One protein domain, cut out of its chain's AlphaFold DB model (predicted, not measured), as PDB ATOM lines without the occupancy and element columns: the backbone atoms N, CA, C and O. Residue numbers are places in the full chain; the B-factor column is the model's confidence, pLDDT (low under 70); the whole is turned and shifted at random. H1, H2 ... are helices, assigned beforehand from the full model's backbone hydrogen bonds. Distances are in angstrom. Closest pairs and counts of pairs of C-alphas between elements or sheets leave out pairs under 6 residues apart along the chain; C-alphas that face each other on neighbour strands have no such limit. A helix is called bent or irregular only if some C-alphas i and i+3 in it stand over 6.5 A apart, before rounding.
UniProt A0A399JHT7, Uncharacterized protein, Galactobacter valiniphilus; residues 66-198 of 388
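AT A GLANCE: This is residues 66 to 198 of the 388 residues of an uncharacterized protein of Galactobacter valiniphilus (UniProt A0A399JHT7). Four helices pack side by side as a bundle: the longest, H4, and H1, H2 and H5, with neighbours round the ring H4, H1, H2, H5 running opposite ways. H3 lies outside the bundle along H1, and H6 lies at the opposite side, beside the later part of H4. The printed part has 133 residues with six named helices, H1 to H6 in order, and no named strand; the class is all helix. It is compact, with a radius of gyration of the C-alphas of 14.8 A and spans of 47 by 36 by 21 A.

IN THESE COORDINATES: H4, residues 122 to 149, is 41.6 A long from C-alpha 122 at (275.829, 177.062, 190.625) to C-alpha 149; it is irregular, with C-alphas 123 and 126 7.4 A apart. H5, residues 152 to 175, measures 34.6 A, and H2, residues 82 to 98, 24.2 A. H1 spans residues 66 to 77, from C-alpha 66 at (285.713, 163.943, 165.512), H3 spans residues 104 to 116, and H6 spans residues 186 to 198, with C-alpha 198 at (314.592, 161.196, 167.227).

HOW THE PARTS SIT: H4 and H5 form a hairpin and touch at a shallow tilt of 24 degrees; their closest C-alphas, Ala 140 and Ala 162, are 4.1 A apart. H4 touches H1 with residues 129 to 139 alone, closest at C-alphas 132 and 72, 6.6 A. H2 touches H5, C-alphas 83 and 172 being closest at 5.1 A. H1 and H2 are a hairpin, closest at C-alphas 76 and 88, 5.1 A. H3 only just touches H1, with 3 pairs of C-alphas within 8 A, the closest being 71 and 110 at 6.5 A. H4 touches H6 with residues 140 to 148 alone, closest at C-alphas 141 and 186, 4.6 A. Every O i to N i+4 pair is within hydrogen-bond range in H2 and H6; H1 has 6 of 8, H3 7 of 9, H4 20 of 24 and H5 19 of 20.

THE WHOLE: The farthest C-alphas, Glu 122 and Gly 198, are 48.0 A apart. The printed part has no cut and no long link. Mean pLDDT of the printed part is 71.2; residues under 70 include 143 to 165 and 182 to 198.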
ATOM      1  N   ALA A  66     286.972 163.813 166.238       79.38
ATOM      2  CA  ALA A  66     285.713 163.943 165.512       79.38
ATOM      3  C   ALA A  66     284.475 163.677 166.388       79.38
ATOM      4  O   ALA A  66     283.394 164.218 166.133       79.38
ATOM      5  N   ARG A  67     284.649 162.903 167.464       81.12
ATOM      6  CA  ARG A  67     283.618 162.626 168.470       81.12
ATOM      7  C   ARG A  67     283.735 163.541 169.695       81.12
ATOM      8  O   ARG A  67     282.747 164.097 170.166       81.12
ATOM      9  N   ALA A  68     284.950 163.762 170.189       83.69
ATOM     10  CA  ALA A  68     285.212 164.531 171.401       83.69
ATOM     11  C   ALA A  68     284.876 166.026 171.260       83.69
ATOM     12  O   ALA A  68     284.358 166.616 172.208       83.69
ATOM     13  N   LEU A  69     285.148 166.648 170.101       83.25
ATOM     14  CA  LEU A  69     284.927 168.088 169.900       83.25
ATOM     15  C   LEU A  69     283.450 168.490 170.063       83.25
ATOM     16  O   LEU A  69     283.176 169.358 170.896       83.25
ATOM     17  N   PRO A  70     282.487 167.878 169.342       85.44
ATOM     18  CA  PRO A  70     281.077 168.248 169.478       85.44
ATOM     19  C   PRO A  70     280.511 167.920 170.864       85.44
ATOM     20  O   PRO A  70     279.743 168.711 171.415       85.44
ATOM     21  N   ARG A  71     280.942 166.804 171.469       87.06
ATOM     22  CA  ARG A  71     280.563 166.425 172.838       87.06
ATOM     23  C   ARG A  71     281.003 167.481 173.857       87.06
ATOM     24  O   ARG A  71     280.187 167.938 174.655       87.06
ATOM     25  N   LEU A  72     282.267 167.905 173.816       86.38
ATOM     26  CA  LEU A  72     282.818 168.903 174.744       86.38
ATOM     27  C   LEU A  72     282.225 170.298 174.534       86.38
ATOM     28  O   LEU A  72     281.983 171.026 175.503       86.38
ATOM     29  N   GLU A  73     281.945 170.684 173.290       89.38
ATOM     30  CA  GLU A  73     281.221 171.924 173.004       89.38
ATOM     31  C   GLU A  73     279.832 171.913 173.664       89.38
ATOM     32  O   GLU A  73     279.466 172.874 174.343       89.38
ATOM     33  N   HIS A  74     279.092 170.808 173.542       86.44
ATOM     34  CA  HIS A  74     277.769 170.679 174.151       86.44
ATOM     35  C   HIS A  74     277.835 170.674 175.686       86.44
ATOM     36  O   HIS A  74     277.055 171.361 176.345       86.44
ATOM     37  N   GLN A  75     278.816 169.978 176.270       86.94
ATOM     38  CA  GLN A  75     279.062 169.996 177.718       86.94
ATOM     39  C   GLN A  75     279.410 171.399 178.238       86.94
ATOM     40  O   GLN A  75     279.024 171.768 179.349       86.94
ATOM     41  N   SER A  76     280.138 172.190 177.444       87.44
ATOM     42  CA  SER A  76     280.572 173.536 177.833       87.44
ATOM     43  C   SER A  76     279.502 174.616 177.653       87.44
ATOM     44  O   SER A  76     279.583 175.647 178.320       87.44
ATOM     45  N   ALA A  77     278.472 174.380 176.832       89.31
ATOM     46  CA  ALA A  77     277.408 175.351 176.551       89.31
ATOM     47  C   ALA A  77     276.630 175.788 177.808       89.31
ATOM     48  O   ALA A  77     276.160 176.920 177.896       89.31
ATOM     49  N   GLY A  78     276.512 174.895 178.797       85.25
ATOM     50  CA  GLY A  78     275.847 175.171 180.072       85.25
ATOM     51  C   GLY A  78     276.755 175.754 181.160       85.25
ATOM     52  O   GLY A  78     276.288 175.930 182.285       85.25
ATOM     53  N   LEU A  79     278.043 175.992 180.888       87.12
ATOM     54  CA  LEU A  79     278.979 176.515 181.885       87.12
ATOM     55  C   LEU A  79     278.804 178.025 182.063       87.12
ATOM     56  O   LEU A  79     278.734 178.786 181.097       87.12
ATOM     57  N   THR A  80     278.793 178.477 183.314       84.31
ATOM     58  CA  THR A  80     278.665 179.899 183.653       84.31
ATOM     59  C   THR A  80     280.007 180.516 184.055       84.31
ATOM     60  O   THR A  80     280.942 179.824 184.468       84.31
ATOM     61  N   GLY A  81     280.107 181.845 183.938       85.06
ATOM     62  CA  GLY A  81     281.314 182.621 184.238       85.06
ATOM     63  C   GLY A  81     282.240 182.835 183.028       85.06
ATOM     64  O   GLY A  81     282.132 182.132 182.023       85.06
ATOM     65  N   PRO A  82     283.175 183.802 183.110       81.25
ATOM     66  CA  PRO A  82     283.975 184.239 181.961       81.25
ATOM     67  C   PRO A  82     284.900 183.144 181.417       81.25
ATOM     68  O   PRO A  82     285.095 183.048 180.210       81.25
ATOM     69  N   ALA A  83     285.441 182.283 182.287       72.19
ATOM     70  CA  ALA A  83     286.308 181.185 181.868       72.19
ATOM     71  C   ALA A  83     285.532 180.058 181.161       72.19
ATOM     72  O   ALA A  83     285.970 179.585 180.118       72.19
ATOM     73  N   GLY A  84     284.354 179.680 181.675       78.00
ATOM     74  CA  GLY A  84     283.483 178.686 181.035       78.00
ATOM     75  C   GLY A  84     282.960 179.158 179.676       78.00
ATOM     76  O   GLY A  84     283.006 178.409 178.704       78.00
ATOM     77  N   GLN A  85     282.565 180.432 179.575       86.56
ATOM     78  CA  GLN A  85     282.150 181.049 178.310       86.56
ATOM     79  C   GLN A  85     283.297 181.117 177.292       86.56
ATOM     80  O   GLN A  85     283.090 180.829 176.114       86.56
ATOM     81  N   ALA A  86     284.511 181.456 177.736       76.12
ATOM     82  CA  ALA A  86     285.689 181.450 176.873       76.12
ATOM     83  C   ALA A  86     286.032 180.034 176.382       76.12
ATOM     84  O   ALA A  86     286.351 179.865 175.206       76.12
ATOM     85  N   LEU A  87     285.928 179.020 177.249       75.94
ATOM     86  CA  LEU A  87     286.124 177.618 176.876       75.94
ATOM     87  C   LEU A  87     285.127 177.180 175.799       75.94
ATOM     88  O   LEU A  87     285.541 176.642 174.772       75.94
ATOM     89  N   HIS A  88     283.840 177.473 175.997       89.06
ATOM     90  CA  HIS A  88     282.800 177.167 175.018       89.06
ATOM     91  C   HIS A  88     283.050 177.867 173.673       89.06
ATOM     92  O   HIS A  88     283.030 177.221 172.627       89.06
ATOM     93  N   ALA A  89     283.376 179.163 173.691       78.38
ATOM     94  CA  ALA A  89     283.663 179.921 172.473       78.38
ATOM     95  C   ALA A  89     284.853 179.348 171.684       78.38
ATOM     96  O   ALA A  89     284.814 179.302 170.455       78.38
ATOM     97  N   GLN A  90     285.901 178.886 172.375       77.06
ATOM     98  CA  GLN A  90     287.058 178.268 171.724       77.06
ATOM     99  C   GLN A  90     286.735 176.876 171.173       77.06
ATOM    100  O   GLN A  90     287.157 176.564 170.063       77.06
ATOM    101  N   LEU A  91     285.945 176.062 171.879       81.19
ATOM    102  CA  LEU A  91     285.468 174.772 171.363       81.19
ATOM    103  C   LEU A  91     284.605 174.949 170.103       81.19
ATOM    104  O   LEU A  91     284.850 174.274 169.102       81.19
ATOM    105  N   ALA A  92     283.676 175.909 170.112       81.69
ATOM    106  CA  ALA A  92     282.838 176.240 168.961       81.69
ATOM    107  C   ALA A  92     283.668 176.743 167.767       81.69
ATOM    108  O   ALA A  92     283.472 176.299 166.633       81.69
ATOM    109  N   ALA A  93     284.648 177.621 168.013       69.75
ATOM    110  CA  ALA A  93     285.570 178.080 166.977       69.75
ATOM    111  C   ALA A  93     286.365 176.910 166.382       69.75
ATOM    112  O   ALA A  93     286.477 176.802 165.158       69.75
ATOM    113  N   VAL A  94     286.870 176.011 167.237       68.75
ATOM    114  CA  VAL A  94     287.665 174.854 166.817       68.75
ATOM    115  C   VAL A  94     286.860 173.871 165.985       68.75
ATOM    116  O   VAL A  94     287.317 173.450 164.919       68.75
ATOM    117  N   ARG A  95     285.631 173.576 166.399       81.44
ATOM    118  CA  ARG A  95     284.703 172.774 165.602       81.44
ATOM    119  C   ARG A  95     284.391 173.439 164.263       81.44
ATOM    120  O   ARG A  95     284.434 172.765 163.239       81.44
ATOM    121  N   GLY A  96     284.119 174.743 164.254       69.88
ATOM    122  CA  GLY A  96     283.769 175.477 163.038       69.88
ATOM    123  C   GLY A  96     284.846 175.408 161.955       69.88
ATOM    124  O   GLY A  96     284.517 175.319 160.775       69.88
ATOM    125  N   PHE A  97     286.130 175.408 162.333       70.06
ATOM    126  CA  PHE A  97     287.214 175.344 161.349       70.06
ATOM    127  C   PHE A  97     287.707 173.919 161.041       70.06
ATOM    128  O   PHE A  97     288.226 173.699 159.944       70.06
ATOM    129  N   LEU A  98     287.607 172.969 161.983       66.69
ATOM    130  CA  LEU A  98     287.975 171.564 161.743       66.69
ATOM    131  C   LEU A  98     286.862 170.773 161.052       66.69
ATOM    132  O   LEU A  98     287.163 169.748 160.451       66.69
ATOM    133  N   ALA A  99     285.617 171.250 161.139       72.38
ATOM    134  CA  ALA A  99     284.417 170.594 160.630       72.38
ATOM    135  C   ALA A  99     284.361 169.076 160.926       72.38
ATOM    136  O   ALA A  99     284.138 168.288 160.008       72.38
ATOM    137  N   PRO A 100     284.585 168.635 162.183       69.25
ATOM    138  CA  PRO A 100     284.474 167.223 162.514       69.25
ATOM    139  C   PRO A 100     283.025 166.751 162.353       69.25
ATOM    140  O   PRO A 100     282.113 167.329 162.953       69.25
ATOM    141  N   GLU A 101     282.818 165.687 161.581       66.38
ATOM    142  CA  GLU A 101     281.545 164.970 161.538       66.38
ATOM    143  C   GLU A 101     281.579 163.823 162.547       66.38
ATOM    144  O   GLU A 101     282.375 162.892 162.430       66.38
ATOM    145  N   THR A 102     280.717 163.893 163.562       67.62
ATOM    146  CA  THR A 102     280.520 162.775 164.487       67.62
ATOM    147  C   THR A 102     279.692 161.694 163.793       67.62
ATOM    148  O   THR A 102     278.639 162.019 163.231       67.62
ATOM    149  N   PRO A 103     280.110 160.418 163.833       74.44
ATOM    150  CA  PRO A 103     279.300 159.325 163.317       74.44
ATOM    151  C   PRO A 103     277.925 159.305 163.982       74.44
ATOM    152  O   PRO A 103     277.799 159.479 165.195       74.44
ATOM    153  N   VAL A 104     276.883 159.037 163.192       73.81
ATOM    154  CA  VAL A 104     275.489 159.009 163.672       73.81
ATOM    155  C   VAL A 104     275.310 158.029 164.842       73.81
ATOM    156  O   VAL A 104     274.556 158.321 165.763       73.81
ATOM    157  N   GLY A 105     276.042 156.907 164.839       73.06
ATOM    158  CA  GLY A 105     276.003 155.908 165.912       73.06
ATOM    159  C   GLY A 105     276.588 156.380 167.248       73.06
ATOM    160  O   GLY A 105     276.162 155.906 168.297       73.06
ATOM    161  N   ASP A 106     277.513 157.341 167.235       77.50
ATOM    162  CA  ASP A 106     278.111 157.895 168.456       77.50
ATOM    163  C   ASP A 106     277.297 159.064 169.026       77.50
ATOM    164  O   ASP A 106     277.319 159.302 170.233       77.50
ATOM    165  N   ALA A 107     276.538 159.767 168.177       76.19
ATOM    166  CA  ALA A 107     275.724 160.912 168.582       76.19
ATOM    167  C   ALA A 107     274.647 160.540 169.618       76.19
ATOM    168  O   ALA A 107     274.380 161.316 170.533       76.19
ATOM    169  N   GLU A 108     274.050 159.349 169.503       81.19
ATOM    170  CA  GLU A 108     273.048 158.852 170.456       81.19
ATOM    171  C   GLU A 108     273.677 158.499 171.813       81.19
ATOM    172  O   GLU A 108     273.165 158.897 172.861       81.19
ATOM    173  N   ALA A 109     274.834 157.829 171.808       81.44
ATOM    174  CA  ALA A 109     275.573 157.508 173.028       81.44
ATOM    175  C   ALA A 109     276.058 158.771 173.758       81.44
ATOM    176  O   ALA A 109     275.992 158.851 174.986       81.44
ATOM    177  N   ASP A 110     276.512 159.778 173.010       80.69
ATOM    178  CA  ASP A 110     276.961 161.048 173.579       80.69
ATOM    179  C   ASP A 110     275.783 161.874 174.125       80.69
ATOM    180  O   ASP A 110     275.923 162.512 175.171       80.69
ATOM    181  N   ALA A 111     274.609 161.821 173.481       81.88
ATOM    182  CA  ALA A 111     273.382 162.440 173.988       81.88
ATOM    183  C   ALA A 111     272.922 161.810 175.316       81.88
ATOM    184  O   ALA A 111     272.589 162.541 176.250       81.88
ATOM    185  N   LEU A 112     272.979 160.480 175.437       84.25
ATOM    186  CA  LEU A 112     272.672 159.776 176.688       84.25
ATOM    187  C   LEU A 112     273.658 160.146 177.806       84.25
ATOM    188  O   LEU A 112     273.237 160.472 178.915       84.25
ATOM    189  N   ALA A 113     274.962 160.183 177.513       81.19
ATOM    190  CA  ALA A 113     275.977 160.585 178.491       81.19
ATOM    191  C   ALA A 113     275.799 162.042 178.967       81.19
ATOM    192  O   ALA A 113     276.098 162.378 180.117       81.19
ATOM    193  N   LEU A 114     275.312 162.925 178.091       80.44
ATOM    194  CA  LEU A 114     274.977 164.309 178.426       80.44
ATOM    195  C   LEU A 114     273.752 164.405 179.339       80.44
ATOM    196  O   LEU A 114     273.764 165.195 180.287       80.44
ATOM    197  N   GLU A 115     272.724 163.602 179.071       85.00
ATOM    198  CA  GLU A 115     271.515 163.533 179.891       85.00
ATOM    199  C   GLU A 115     271.825 162.992 181.296       85.00
ATOM    200  O   GLU A 115     271.441 163.611 182.293       85.00
ATOM    201  N   GLU A 116     272.623 161.922 181.391       84.44
ATOM    202  CA  GLU A 116     273.099 161.362 182.664       84.44
ATOM    203  C   GLU A 116     273.911 162.369 183.490       84.44
ATOM    204  O   GLU A 116     273.844 162.379 184.723       84.44
ATOM    205  N   ALA A 117     274.664 163.252 182.830       76.19
ATOM    206  CA  ALA A 117     275.474 164.252 183.513       76.19
ATOM    207  C   ALA A 117     274.634 165.374 184.165       76.19
ATOM    208  O   ALA A 117     275.167 166.128 184.989       76.19
ATOM    209  N   GLY A 118     273.347 165.493 183.819       80.69
ATOM    210  CA  GLY A 118     272.389 166.419 184.423       80.69
ATOM    211  C   GLY A 118     272.636 167.911 184.122       80.69
ATOM    212  O   GLY A 118     273.603 168.284 183.444       80.69
ATOM    213  N   PRO A 119     271.759 168.809 184.612       84.06
ATOM    214  CA  PRO A 119     271.885 170.247 184.387       84.06
ATOM    215  C   PRO A 119     273.044 170.865 185.183       84.06
ATOM    216  O   PRO A 119     273.372 170.454 186.302       84.06
ATOM    217  N   THR A 120     273.658 171.907 184.615       85.00
ATOM    218  CA  THR A 120     274.648 172.714 185.337       85.00
ATOM    219  C   THR A 120     273.935 173.596 186.358       85.00
ATOM    220  O   THR A 120     273.017 174.340 186.022       85.00
ATOM    221  N   THR A 121     274.365 173.517 187.612       88.00
ATOM    222  CA  THR A 121     273.897 174.336 188.734       88.00
ATOM    223  C   THR A 121     275.050 175.188 189.252       88.00
ATOM    224  O   THR A 121     276.217 174.874 189.021       88.00
ATOM    225  N   GLU A 122     274.766 176.247 190.013       84.00
ATOM    226  CA  GLU A 122     275.829 177.062 190.625       84.00
ATOM    227  C   GLU A 122     276.773 176.230 191.512       84.00
ATOM    228  O   GLU A 122     277.982 176.455 191.515       84.00
ATOM    229  N   GLN A 123     276.239 175.217 192.205       85.00
ATOM    230  CA  GLN A 123     277.011 174.332 193.080       85.00
ATOM    231  C   GLN A 123     277.951 173.391 192.315       85.00
ATOM    232  O   GLN A 123     279.034 173.087 192.816       85.00
ATOM    233  N   ASN A 124     277.572 172.926 191.117       86.88
ATOM    234  CA  ASN A 124     278.389 171.987 190.340       86.88
ATOM    235  C   ASN A 124     279.191 172.657 189.205       86.88
ATOM    236  O   ASN A 124     280.106 172.025 188.677       86.88
ATOM    237  N   ASN A 125     278.924 173.928 188.875       86.88
ATOM    238  CA  ASN A 125     279.517 174.621 187.726       86.88
ATOM    239  C   ASN A 125     281.052 174.597 187.736       86.88
ATOM    240  O   ASN A 125     281.669 174.247 186.736       86.88
ATOM    241  N   VAL A 126     281.681 174.893 188.878       85.94
ATOM    242  CA  VAL A 126     283.153 174.892 188.991       85.94
ATOM    243  C   VAL A 126     283.729 173.491 188.764       85.94
ATOM    244  O   VAL A 126     284.751 173.335 188.095       85.94
ATOM    245  N   ALA A 127     283.071 172.456 189.295       87.12
ATOM    246  CA  ALA A 127     283.500 171.073 189.113       87.12
ATOM    247  C   ALA A 127     283.323 170.610 187.657       87.12
ATOM    248  O   ALA A 127     284.237 169.996 187.105       87.12
ATOM    249  N   ARG A 128     282.200 170.962 187.012       86.44
ATOM    250  CA  ARG A 128     281.938 170.648 185.598       86.44
ATOM    251  C   ARG A 128     282.885 171.393 184.661       86.44
ATOM    252  O   ARG A 128     283.443 170.774 183.763       86.44
ATOM    253  N   ALA A 129     283.142 172.677 184.911       84.06
ATOM    254  CA  ALA A 129     284.100 173.465 184.138       84.06
ATOM    255  C   ALA A 129     285.515 172.881 184.228       84.06
ATOM    256  O   ALA A 129     286.204 172.768 183.218       84.06
ATOM    257  N   ALA A 130     285.939 172.445 185.419       83.62
ATOM    258  CA  ALA A 130     287.230 171.787 185.591       83.62
ATOM    259  C   ALA A 130     287.303 170.422 184.886       83.62
ATOM    260  O   ALA A 130     288.347 170.090 184.326       83.62
ATOM    261  N   ALA A 131     286.225 169.631 184.903       87.31
ATOM    262  CA  ALA A 131     286.163 168.353 184.191       87.31
ATOM    263  C   ALA A 131     286.235 168.555 182.668       87.31
ATOM    264  O   ALA A 131     287.132 168.008 182.025       87.31
ATOM    265  N   ALA A 132     285.394 169.438 182.122       85.62
ATOM    266  CA  ALA A 132     285.406 169.796 180.704       85.62
ATOM    267  C   ALA A 132     286.770 170.357 180.268       85.62
ATOM    268  O   ALA A 132     287.275 170.015 179.200       85.62
ATOM    269  N   ALA A 133     287.415 171.171 181.110       78.69
ATOM    270  CA  ALA A 133     288.750 171.688 180.835       78.69
ATOM    271  C   ALA A 133     289.824 170.588 180.822       78.69
ATOM    272  O   ALA A 133     290.712 170.634 179.977       78.69
ATOM    273  N   LYS A 134     289.751 169.578 181.701       83.88
ATOM    274  CA  LYS A 134     290.675 168.427 181.663       83.88
ATOM    275  C   LYS A 134     290.519 167.612 180.383       83.88
ATOM    276  O   LYS A 134     291.522 167.262 179.769       83.88
ATOM    277  N   GLU A 135     289.286 167.336 179.972       86.06
ATOM    278  CA  GLU A 135     289.021 166.618 178.721       86.06
ATOM    279  C   GLU A 135     289.457 167.441 177.499       86.06
ATOM    280  O   GLU A 135     290.113 166.918 176.603       86.06
ATOM    281  N   THR A 136     289.203 168.753 177.508       78.88
ATOM    282  CA  THR A 136     289.673 169.681 176.464       78.88
ATOM    283  C   THR A 136     291.201 169.732 176.393       78.88
ATOM    284  O   THR A 136     291.774 169.784 175.304       78.88
ATOM    285  N   PHE A 137     291.880 169.670 177.542       73.69
ATOM    286  CA  PHE A 137     293.336 169.605 177.609       73.69
ATOM    287  C   PHE A 137     293.879 168.320 176.972       73.69
ATOM    288  O   PHE A 137     294.805 168.391 176.171       73.69
ATOM    289  N   ALA A 138     293.274 167.164 177.267       76.94
ATOM    290  CA  ALA A 138     293.645 165.882 176.661       76.94
ATOM    291  C   ALA A 138     293.376 165.845 175.144       76.94
ATOM    292  O   ALA A 138     294.199 165.357 174.363       76.94
ATOM    293  N   LEU A 139     292.251 166.417 174.711       80.25
ATOM    294  CA  LEU A 139     291.918 166.572 173.296       80.25
ATOM    295  C   LEU A 139     292.954 167.439 172.565       80.25
ATOM    296  O   LEU A 139     293.358 167.105 171.452       80.25
ATOM    297  N   ALA A 140     293.435 168.515 173.192       66.88
ATOM    298  CA  ALA A 140     294.505 169.335 172.631       66.88
ATOM    299  C   ALA A 140     295.786 168.519 172.380       66.88
ATOM    300  O   ALA A 140     296.404 168.655 171.324       66.88
ATOM    301  N   GLY A 141     296.166 167.631 173.305       60.38
ATOM    302  CA  GLY A 141     297.267 166.690 173.087       60.38
ATOM    303  C   GLY A 141     297.018 165.751 171.905       60.38
ATOM    304  O   GLY A 141     297.898 165.584 171.063       60.38
ATOM    305  N   THR A 142     295.810 165.200 171.798       75.31
ATOM    306  CA  THR A 142     295.422 164.283 170.710       75.31
ATOM    307  C   THR A 142     295.463 164.970 169.344       75.31
ATOM    308  O   THR A 142     296.040 164.429 168.402       75.31
ATOM    309  N   LEU A 143     294.949 166.200 169.239       63.81
ATOM    310  CA  LEU A 143     295.040 167.017 168.024       63.81
ATOM    311  C   LEU A 143     296.492 167.335 167.647       63.81
ATOM    312  O   LEU A 143     296.848 167.292 166.470       63.81
ATOM    313  N   ALA A 144     297.336 167.646 168.634       60.94
ATOM    314  CA  ALA A 144     298.755 167.901 168.400       60.94
ATOM    315  C   ALA A 144     299.491 166.646 167.913       60.94
ATOM    316  O   ALA A 144     300.338 166.760 167.030       60.94
ATOM    317  N   SER A 145     299.149 165.467 168.439       63.34
ATOM    318  CA  SER A 145     299.677 164.192 167.948       63.34
ATOM    319  C   SER A 145     299.191 163.885 166.532       63.34
ATOM    320  O   SER A 145     300.014 163.635 165.658       63.34
ATOM    321  N   ALA A 146     297.888 164.004 166.263       63.53
ATOM    322  CA  ALA A 146     297.319 163.784 164.931       63.53
ATOM    323  C   ALA A 146     297.920 164.727 163.874       63.53
ATOM    324  O   ALA A 146     298.073 164.363 162.710       63.53
ATOM    325  N   ALA A 147     298.314 165.941 164.270       56.75
ATOM    326  CA  ALA A 147     298.970 166.886 163.377       56.75
ATOM    327  C   ALA A 147     300.348 166.423 162.873       56.75
ATOM    328  O   ALA A 147     300.819 166.940 161.859       56.75
ATOM    329  N   LEU A 148     301.012 165.497 163.567       54.75
ATOM    330  CA  LEU A 148     302.332 164.994 163.176       54.75
ATOM    331  C   LEU A 148     302.244 164.079 161.956       54.75
ATOM    332  O   LEU A 148     303.110 164.151 161.081       54.75
ATOM    333  N   ASP A 149     301.163 163.305 161.893       56.88
ATOM    334  CA  ASP A 149     300.880 162.344 160.830       56.88
ATOM    335  C   ASP A 149     300.044 162.967 159.692       56.88
ATOM    336  O   ASP A 149     299.932 162.407 158.605       56.88
ATOM    337  N   ALA A 150     299.479 164.163 159.904       47.84
ATOM    338  CA  ALA A 150     298.639 164.853 158.927       47.84
ATOM    339  C   ALA A 150     299.443 165.638 157.861       47.84
ATOM    340  O   ALA A 150     300.492 166.215 158.169       47.84
ATOM    341  N   PRO A 151     298.929 165.796 156.622       44.09
ATOM    342  CA  PRO A 151     299.504 166.668 155.588       44.09
ATOM    343  C   PRO A 151     299.707 168.114 156.066       44.09
ATOM    344  O   PRO A 151     298.957 168.603 156.905       44.09
ATOM    345  N   ALA A 152     300.682 168.848 155.514       43.25
ATOM    346  CA  ALA A 152     301.109 170.158 156.038       43.25
ATOM    347  C   ALA A 152     299.968 171.185 156.231       43.25
ATOM    348  O   ALA A 152     299.921 171.883 157.248       43.25
ATOM    349  N   GLY A 153     299.019 171.256 155.288       44.31
ATOM    350  CA  GLY A 153     297.851 172.138 155.391       44.31
ATOM    351  C   GLY A 153     296.898 171.760 156.532       44.31
ATOM    352  O   GLY A 153     296.399 172.636 157.239       44.31
ATOM    353  N   GLN A 154     296.698 170.461 156.757       52.62
ATOM    354  CA  GLN A 154     295.854 169.921 157.822       52.62
ATOM    355  C   GLN A 154     296.559 169.985 159.183       52.62
ATOM    356  O   GLN A 154     295.964 170.431 160.160       52.62
ATOM    357  N   ALA A 155     297.853 169.667 159.235       50.34
ATOM    358  CA  ALA A 155     298.688 169.777 160.426       50.34
ATOM    359  C   ALA A 155     298.678 171.191 161.018       50.34
ATOM    360  O   ALA A 155     298.541 171.360 162.228       50.34
ATOM    361  N   ARG A 156     298.752 172.229 160.173       49.31
ATOM    362  CA  ARG A 156     298.672 173.623 160.634       49.31
ATOM    363  C   ARG A 156     297.329 173.935 161.297       49.31
ATOM    364  O   ARG A 156     297.305 174.599 162.333       49.31
ATOM    365  N   ARG A 157     296.221 173.460 160.719       55.06
ATOM    366  CA  ARG A 157     294.876 173.631 161.294       55.06
ATOM    367  C   ARG A 157     294.753 172.885 162.624       55.06
ATOM    368  O   ARG A 157     294.346 173.489 163.612       55.06
ATOM    369  N   LEU A 158     295.190 171.627 162.673       57.91
ATOM    370  CA  LEU A 158     295.164 170.799 163.882       57.91
ATOM    371  C   LEU A 158     296.003 171.406 165.016       57.91
ATOM    372  O   LEU A 158     295.501 171.540 166.129       57.91
ATOM    373  N   LEU A 159     297.225 171.874 164.735       56.88
ATOM    374  CA  LEU A 159     298.073 172.553 165.726       56.88
ATOM    375  C   LEU A 159     297.466 173.871 166.212       56.88
ATOM    376  O   LEU A 159     297.562 174.184 167.395       56.88
ATOM    377  N   THR A 160     296.821 174.632 165.325       59.72
ATOM    378  CA  THR A 160     296.132 175.873 165.714       59.72
ATOM    379  C   THR A 160     294.979 175.568 166.673       59.72
ATOM    380  O   THR A 160     294.844 176.234 167.697       59.72
ATOM    381  N   GLY A 161     294.194 174.522 166.396       56.50
ATOM    382  CA  GLY A 161     293.112 174.083 167.282       56.50
ATOM    383  C   GLY A 161     293.599 173.574 168.615       56.50
ATOM    384  O   GLY A 161     293.148 174.048 169.652       56.50
ATOM    385  N   ALA A 162     294.573 172.671 168.580       63.22
ATOM    386  CA  ALA A 162     295.228 172.142 169.764       63.22
ATOM    387  C   ALA A 162     295.715 173.275 170.678       63.22
ATOM    388  O   ALA A 162     295.462 173.275 171.878       63.22
ATOM    389  N   ALA A 163     296.343 174.294 170.096       57.38
ATOM    390  CA  ALA A 163     296.823 175.450 170.827       57.38
ATOM    391  C   ALA A 163     295.666 176.256 171.458       57.38
ATOM    392  O   ALA A 163     295.721 176.585 172.644       57.38
ATOM    393  N   LEU A 164     294.608 176.584 170.714       63.69
ATOM    394  CA  LEU A 164     293.464 177.325 171.268       63.69
ATOM    395  C   LEU A 164     292.788 176.576 172.429       63.69
ATOM    396  O   LEU A 164     292.467 177.187 173.450       63.69
ATOM    397  N   LEU A 165     292.642 175.256 172.299       68.56
ATOM    398  CA  LEU A 165     292.064 174.405 173.338       68.56
ATOM    399  C   LEU A 165     292.959 174.297 174.580       68.56
ATOM    400  O   LEU A 165     292.448 174.380 175.694       68.56
ATOM    401  N   ASP A 166     294.279 174.163 174.412       71.00
ATOM    402  CA  ASP A 166     295.239 174.101 175.527       71.00
ATOM    403  C   ASP A 166     295.199 175.388 176.371       71.00
ATOM    404  O   ASP A 166     295.089 175.318 177.598       71.00
ATOM    405  N   ASP A 167     295.181 176.562 175.728       65.69
ATOM    406  CA  ASP A 167     295.092 177.854 176.427       65.69
ATOM    407  C   ASP A 167     293.759 178.003 177.173       65.69
ATOM    408  O   ASP A 167     293.737 178.388 178.346       65.69
ATOM    409  N   ALA A 168     292.644 177.673 176.511       66.12
ATOM    410  CA  ALA A 168     291.310 177.770 177.097       66.12
ATOM    411  C   ALA A 168     291.140 176.821 178.293       66.12
ATOM    412  O   ALA A 168     290.610 177.210 179.341       66.12
ATOM    413  N   ALA A 169     291.647 175.592 178.173       69.12
ATOM    414  CA  ALA A 169     291.642 174.607 179.244       69.12
ATOM    415  C   ALA A 169     292.481 175.070 180.443       69.12
ATOM    416  O   ALA A 169     292.003 175.038 181.579       69.12
ATOM    417  N   ARG A 170     293.705 175.568 180.215       72.94
ATOM    418  CA  ARG A 170     294.572 176.094 181.286       72.94
ATOM    419  C   ARG A 170     293.953 177.289 181.996       72.94
ATOM    420  O   ARG A 170     293.982 177.341 183.226       72.94
ATOM    421  N   ALA A 171     293.379 178.230 181.245       68.94
ATOM    422  CA  ALA A 171     292.689 179.382 181.816       68.94
ATOM    423  C   ALA A 171     291.509 178.940 182.696       68.94
ATOM    424  O   ALA A 171     291.354 179.433 183.814       68.94
ATOM    425  N   THR A 172     290.735 177.953 182.240       71.44
ATOM    426  CA  THR A 172     289.586 177.417 182.983       71.44
ATOM    427  C   THR A 172     290.005 176.668 184.245       71.44
ATOM    428  O   THR A 172     289.419 176.880 185.306       71.44
ATOM    429  N   LEU A 173     291.059 175.850 184.179       74.06
ATOM    430  CA  LEU A 173     291.609 175.158 185.351       74.06
ATOM    431  C   LEU A 173     292.172 176.139 186.381       74.06
ATOM    432  O   LEU A 173     291.914 175.988 187.575       74.06
ATOM    433  N   THR A 174     292.865 177.180 185.915       79.00
ATOM    434  CA  THR A 174     293.402 178.243 186.774       79.00
ATOM    435  C   THR A 174     292.272 179.009 187.461       79.00
ATOM    436  O   THR A 174     292.313 179.206 188.673       79.00
ATOM    437  N   ALA A 175     291.225 179.386 186.718       77.38
ATOM    438  CA  ALA A 175     290.047 180.057 187.271       77.38
ATOM    439  C   ALA A 175     289.282 179.179 188.277       77.38
ATOM    440  O   ALA A 175     288.724 179.688 189.245       77.38
ATOM    441  N   ALA A 176     289.292 177.859 188.081       81.88
ATOM    442  CA  ALA A 176     288.719 176.890 189.011       81.88
ATOM    443  C   ALA A 176     289.630 176.566 190.216       81.88
ATOM    444  O   ALA A 176     289.266 175.717 191.032       81.88
ATOM    445  N   GLY A 177     290.816 177.183 190.323       83.50
ATOM    446  CA  GLY A 177     291.791 176.901 191.382       83.50
ATOM    447  C   GLY A 177     292.320 175.463 191.357       83.50
ATOM    448  O   GLY A 177     292.629 174.897 192.406       83.50
ATOM    449  N   ARG A 178     292.357 174.829 190.179       83.38
ATOM    450  CA  ARG A 178     292.819 173.449 189.991       83.38
ATOM    451  C   ARG A 178     294.234 173.424 189.434       83.38
ATOM    452  O   ARG A 178     294.616 174.269 188.631       83.38
ATOM    453  N   GLU A 179     294.992 172.408 189.832       80.19
ATOM    454  CA  GLU A 179     296.303 172.146 189.246       80.19
ATOM    455  C   GLU A 179     296.176 171.829 187.753       80.19
ATOM    456  O   GLU A 179     295.287 171.086 187.323       80.19
ATOM    457  N   ILE A 180     297.084 172.405 186.968       71.38
ATOM    458  CA  ILE A 180     297.167 172.153 185.535       71.38
ATOM    459  C   ILE A 180     297.869 170.803 185.329       71.38
ATOM    460  O   ILE A 180     298.992 170.638 185.815       71.38
ATOM    461  N   PRO A 181     297.262 169.849 184.598       70.56
ATOM    462  CA  PRO A 181     297.893 168.572 184.306       70.56
ATOM    463  C   PRO A 181     299.254 168.756 183.624       70.56
ATOM    464  O   PRO A 181     299.409 169.546 182.690       70.56
ATOM    465  N   THR A 182     300.255 168.006 184.080       59.91
ATOM    466  CA  THR A 182     301.597 167.975 183.470       59.91
ATOM    467  C   THR A 182     301.666 167.040 182.256       59.91
ATOM    468  O   THR A 182     302.616 167.103 181.470       59.91
ATOM    469  N   SER A 183     300.648 166.193 182.079       56.59
ATOM    470  CA  SER A 183     300.467 165.244 180.980       56.59
ATOM    471  C   SER A 183     299.176 165.532 180.205       56.59
ATOM    472  O   SER A 183     298.191 165.991 180.777       56.59
ATOM    473  N   GLY A 184     299.183 165.261 178.896       54.47
ATOM    474  CA  GLY A 184     297.991 165.324 178.037       54.47
ATOM    475  C   GLY A 184     297.826 166.588 177.188       54.47
ATOM    476  O   GLY A 184     296.974 166.583 176.318       54.47
ATOM    477  N   GLY A 185     298.646 167.629 177.379       58.44
ATOM    478  CA  GLY A 185     298.570 168.873 176.598       58.44
ATOM    479  C   GLY A 185     299.498 168.907 175.382       58.44
ATOM    480  O   GLY A 185     300.287 167.985 175.145       58.44
ATOM    481  N   VAL A 186     299.479 170.027 174.653       56.56
ATOM    482  CA  VAL A 186     300.263 170.215 173.410       56.56
ATOM    483  C   VAL A 186     301.760 170.006 173.645       56.56
ATOM    484  O   VAL A 186     302.433 169.316 172.883       56.56
ATOM    485  N   ALA A 187     302.292 170.546 174.744       49.81
ATOM    486  CA  ALA A 187     303.702 170.393 175.101       49.81
ATOM    487  C   ALA A 187     304.090 168.929 175.384       49.81
ATOM    488  O   ALA A 187     305.183 168.498 175.019       49.81
ATOM    489  N   SER A 188     303.203 168.156 176.018       52.88
ATOM    490  CA  SER A 188     303.440 166.740 176.320       52.88
ATOM    491  C   SER A 188     303.409 165.899 175.043       52.88
ATOM    492  O   SER A 188     304.313 165.091 174.838       52.88
ATOM    493  N   ALA A 189     302.434 166.137 174.159       52.53
ATOM    494  CA  ALA A 189     302.342 165.479 172.855       52.53
ATOM    495  C   ALA A 189     303.594 165.742 172.003       52.53
ATOM    496  O   ALA A 189     304.223 164.812 171.500       52.53
ATOM    497  N   LEU A 190     304.047 166.997 171.943       50.16
ATOM    498  CA  LEU A 190     305.254 167.372 171.201       50.16
ATOM    499  C   LEU A 190     306.548 166.825 171.818       50.16
ATOM    500  O   LEU A 190     307.503 166.559 171.090       50.16
ATOM    501  N   LYS A 191     306.593 166.624 173.140       48.75
ATOM    502  CA  LYS A 191     307.720 165.965 173.820       48.75
ATOM    503  C   LYS A 191     307.789 164.470 173.495       48.75
ATOM    504  O   LYS A 191     308.880 163.941 173.298       48.75
ATOM    505  N   VAL A 192     306.646 163.790 173.441       51.72
ATOM    506  CA  VAL A 192     306.576 162.380 173.021       51.72
ATOM    507  C   VAL A 192     306.975 162.256 171.549       51.72
ATOM    508  O   VAL A 192     307.794 161.406 171.205       51.72
ATOM    509  N   ALA A 193     306.489 163.168 170.707       45.69
ATOM    510  CA  ALA A 193     306.828 163.237 169.292       45.69
ATOM    511  C   ALA A 193     308.324 163.449 169.037       45.69
ATOM    512  O   ALA A 193     308.912 162.754 168.214       45.69
ATOM    513  N   SER A 194     308.961 164.380 169.754       40.50
ATOM    514  CA  SER A 194     310.397 164.636 169.601       40.50
ATOM    515  C   SER A 194     311.261 163.475 170.103       40.50
ATOM    516  O   SER A 194     312.321 163.225 169.533       40.50
ATOM    517  N   GLY A 195     310.794 162.728 171.110       34.12
ATOM    518  CA  GLY A 195     311.439 161.496 171.573       34.12
ATOM    519  C   GLY A 195     311.306 160.329 170.587       34.12
ATOM    520  O   GLY A 195     312.292 159.647 170.315       34.12
ATOM    521  N   ALA A 196     310.117 160.117 170.015       35.75
ATOM    522  CA  ALA A 196     309.843 159.024 169.076       35.75
ATOM    523  C   ALA A 196     310.456 159.262 167.683       35.75
ATOM    524  O   ALA A 196     311.038 158.348 167.094       35.75
ATOM    525  N   ALA A 197     310.391 160.498 167.177       34.19
ATOM    526  CA  ALA A 197     310.981 160.878 165.894       34.19
ATOM    527  C   ALA A 197     312.520 160.889 165.926       34.19
ATOM    528  O   ALA A 197     313.152 160.647 164.903       34.19
ATOM    529  N   GLY A 198     313.136 161.133 167.089       33.19
ATOM    530  CA  GLY A 198     314.592 161.196 167.227       33.19
ATOM    531  C   GLY A 198     315.304 159.852 167.043       33.19
ATOM    532  O   GLY A 198     316.340 159.809 166.397       33.19
TER     533      GLY A 198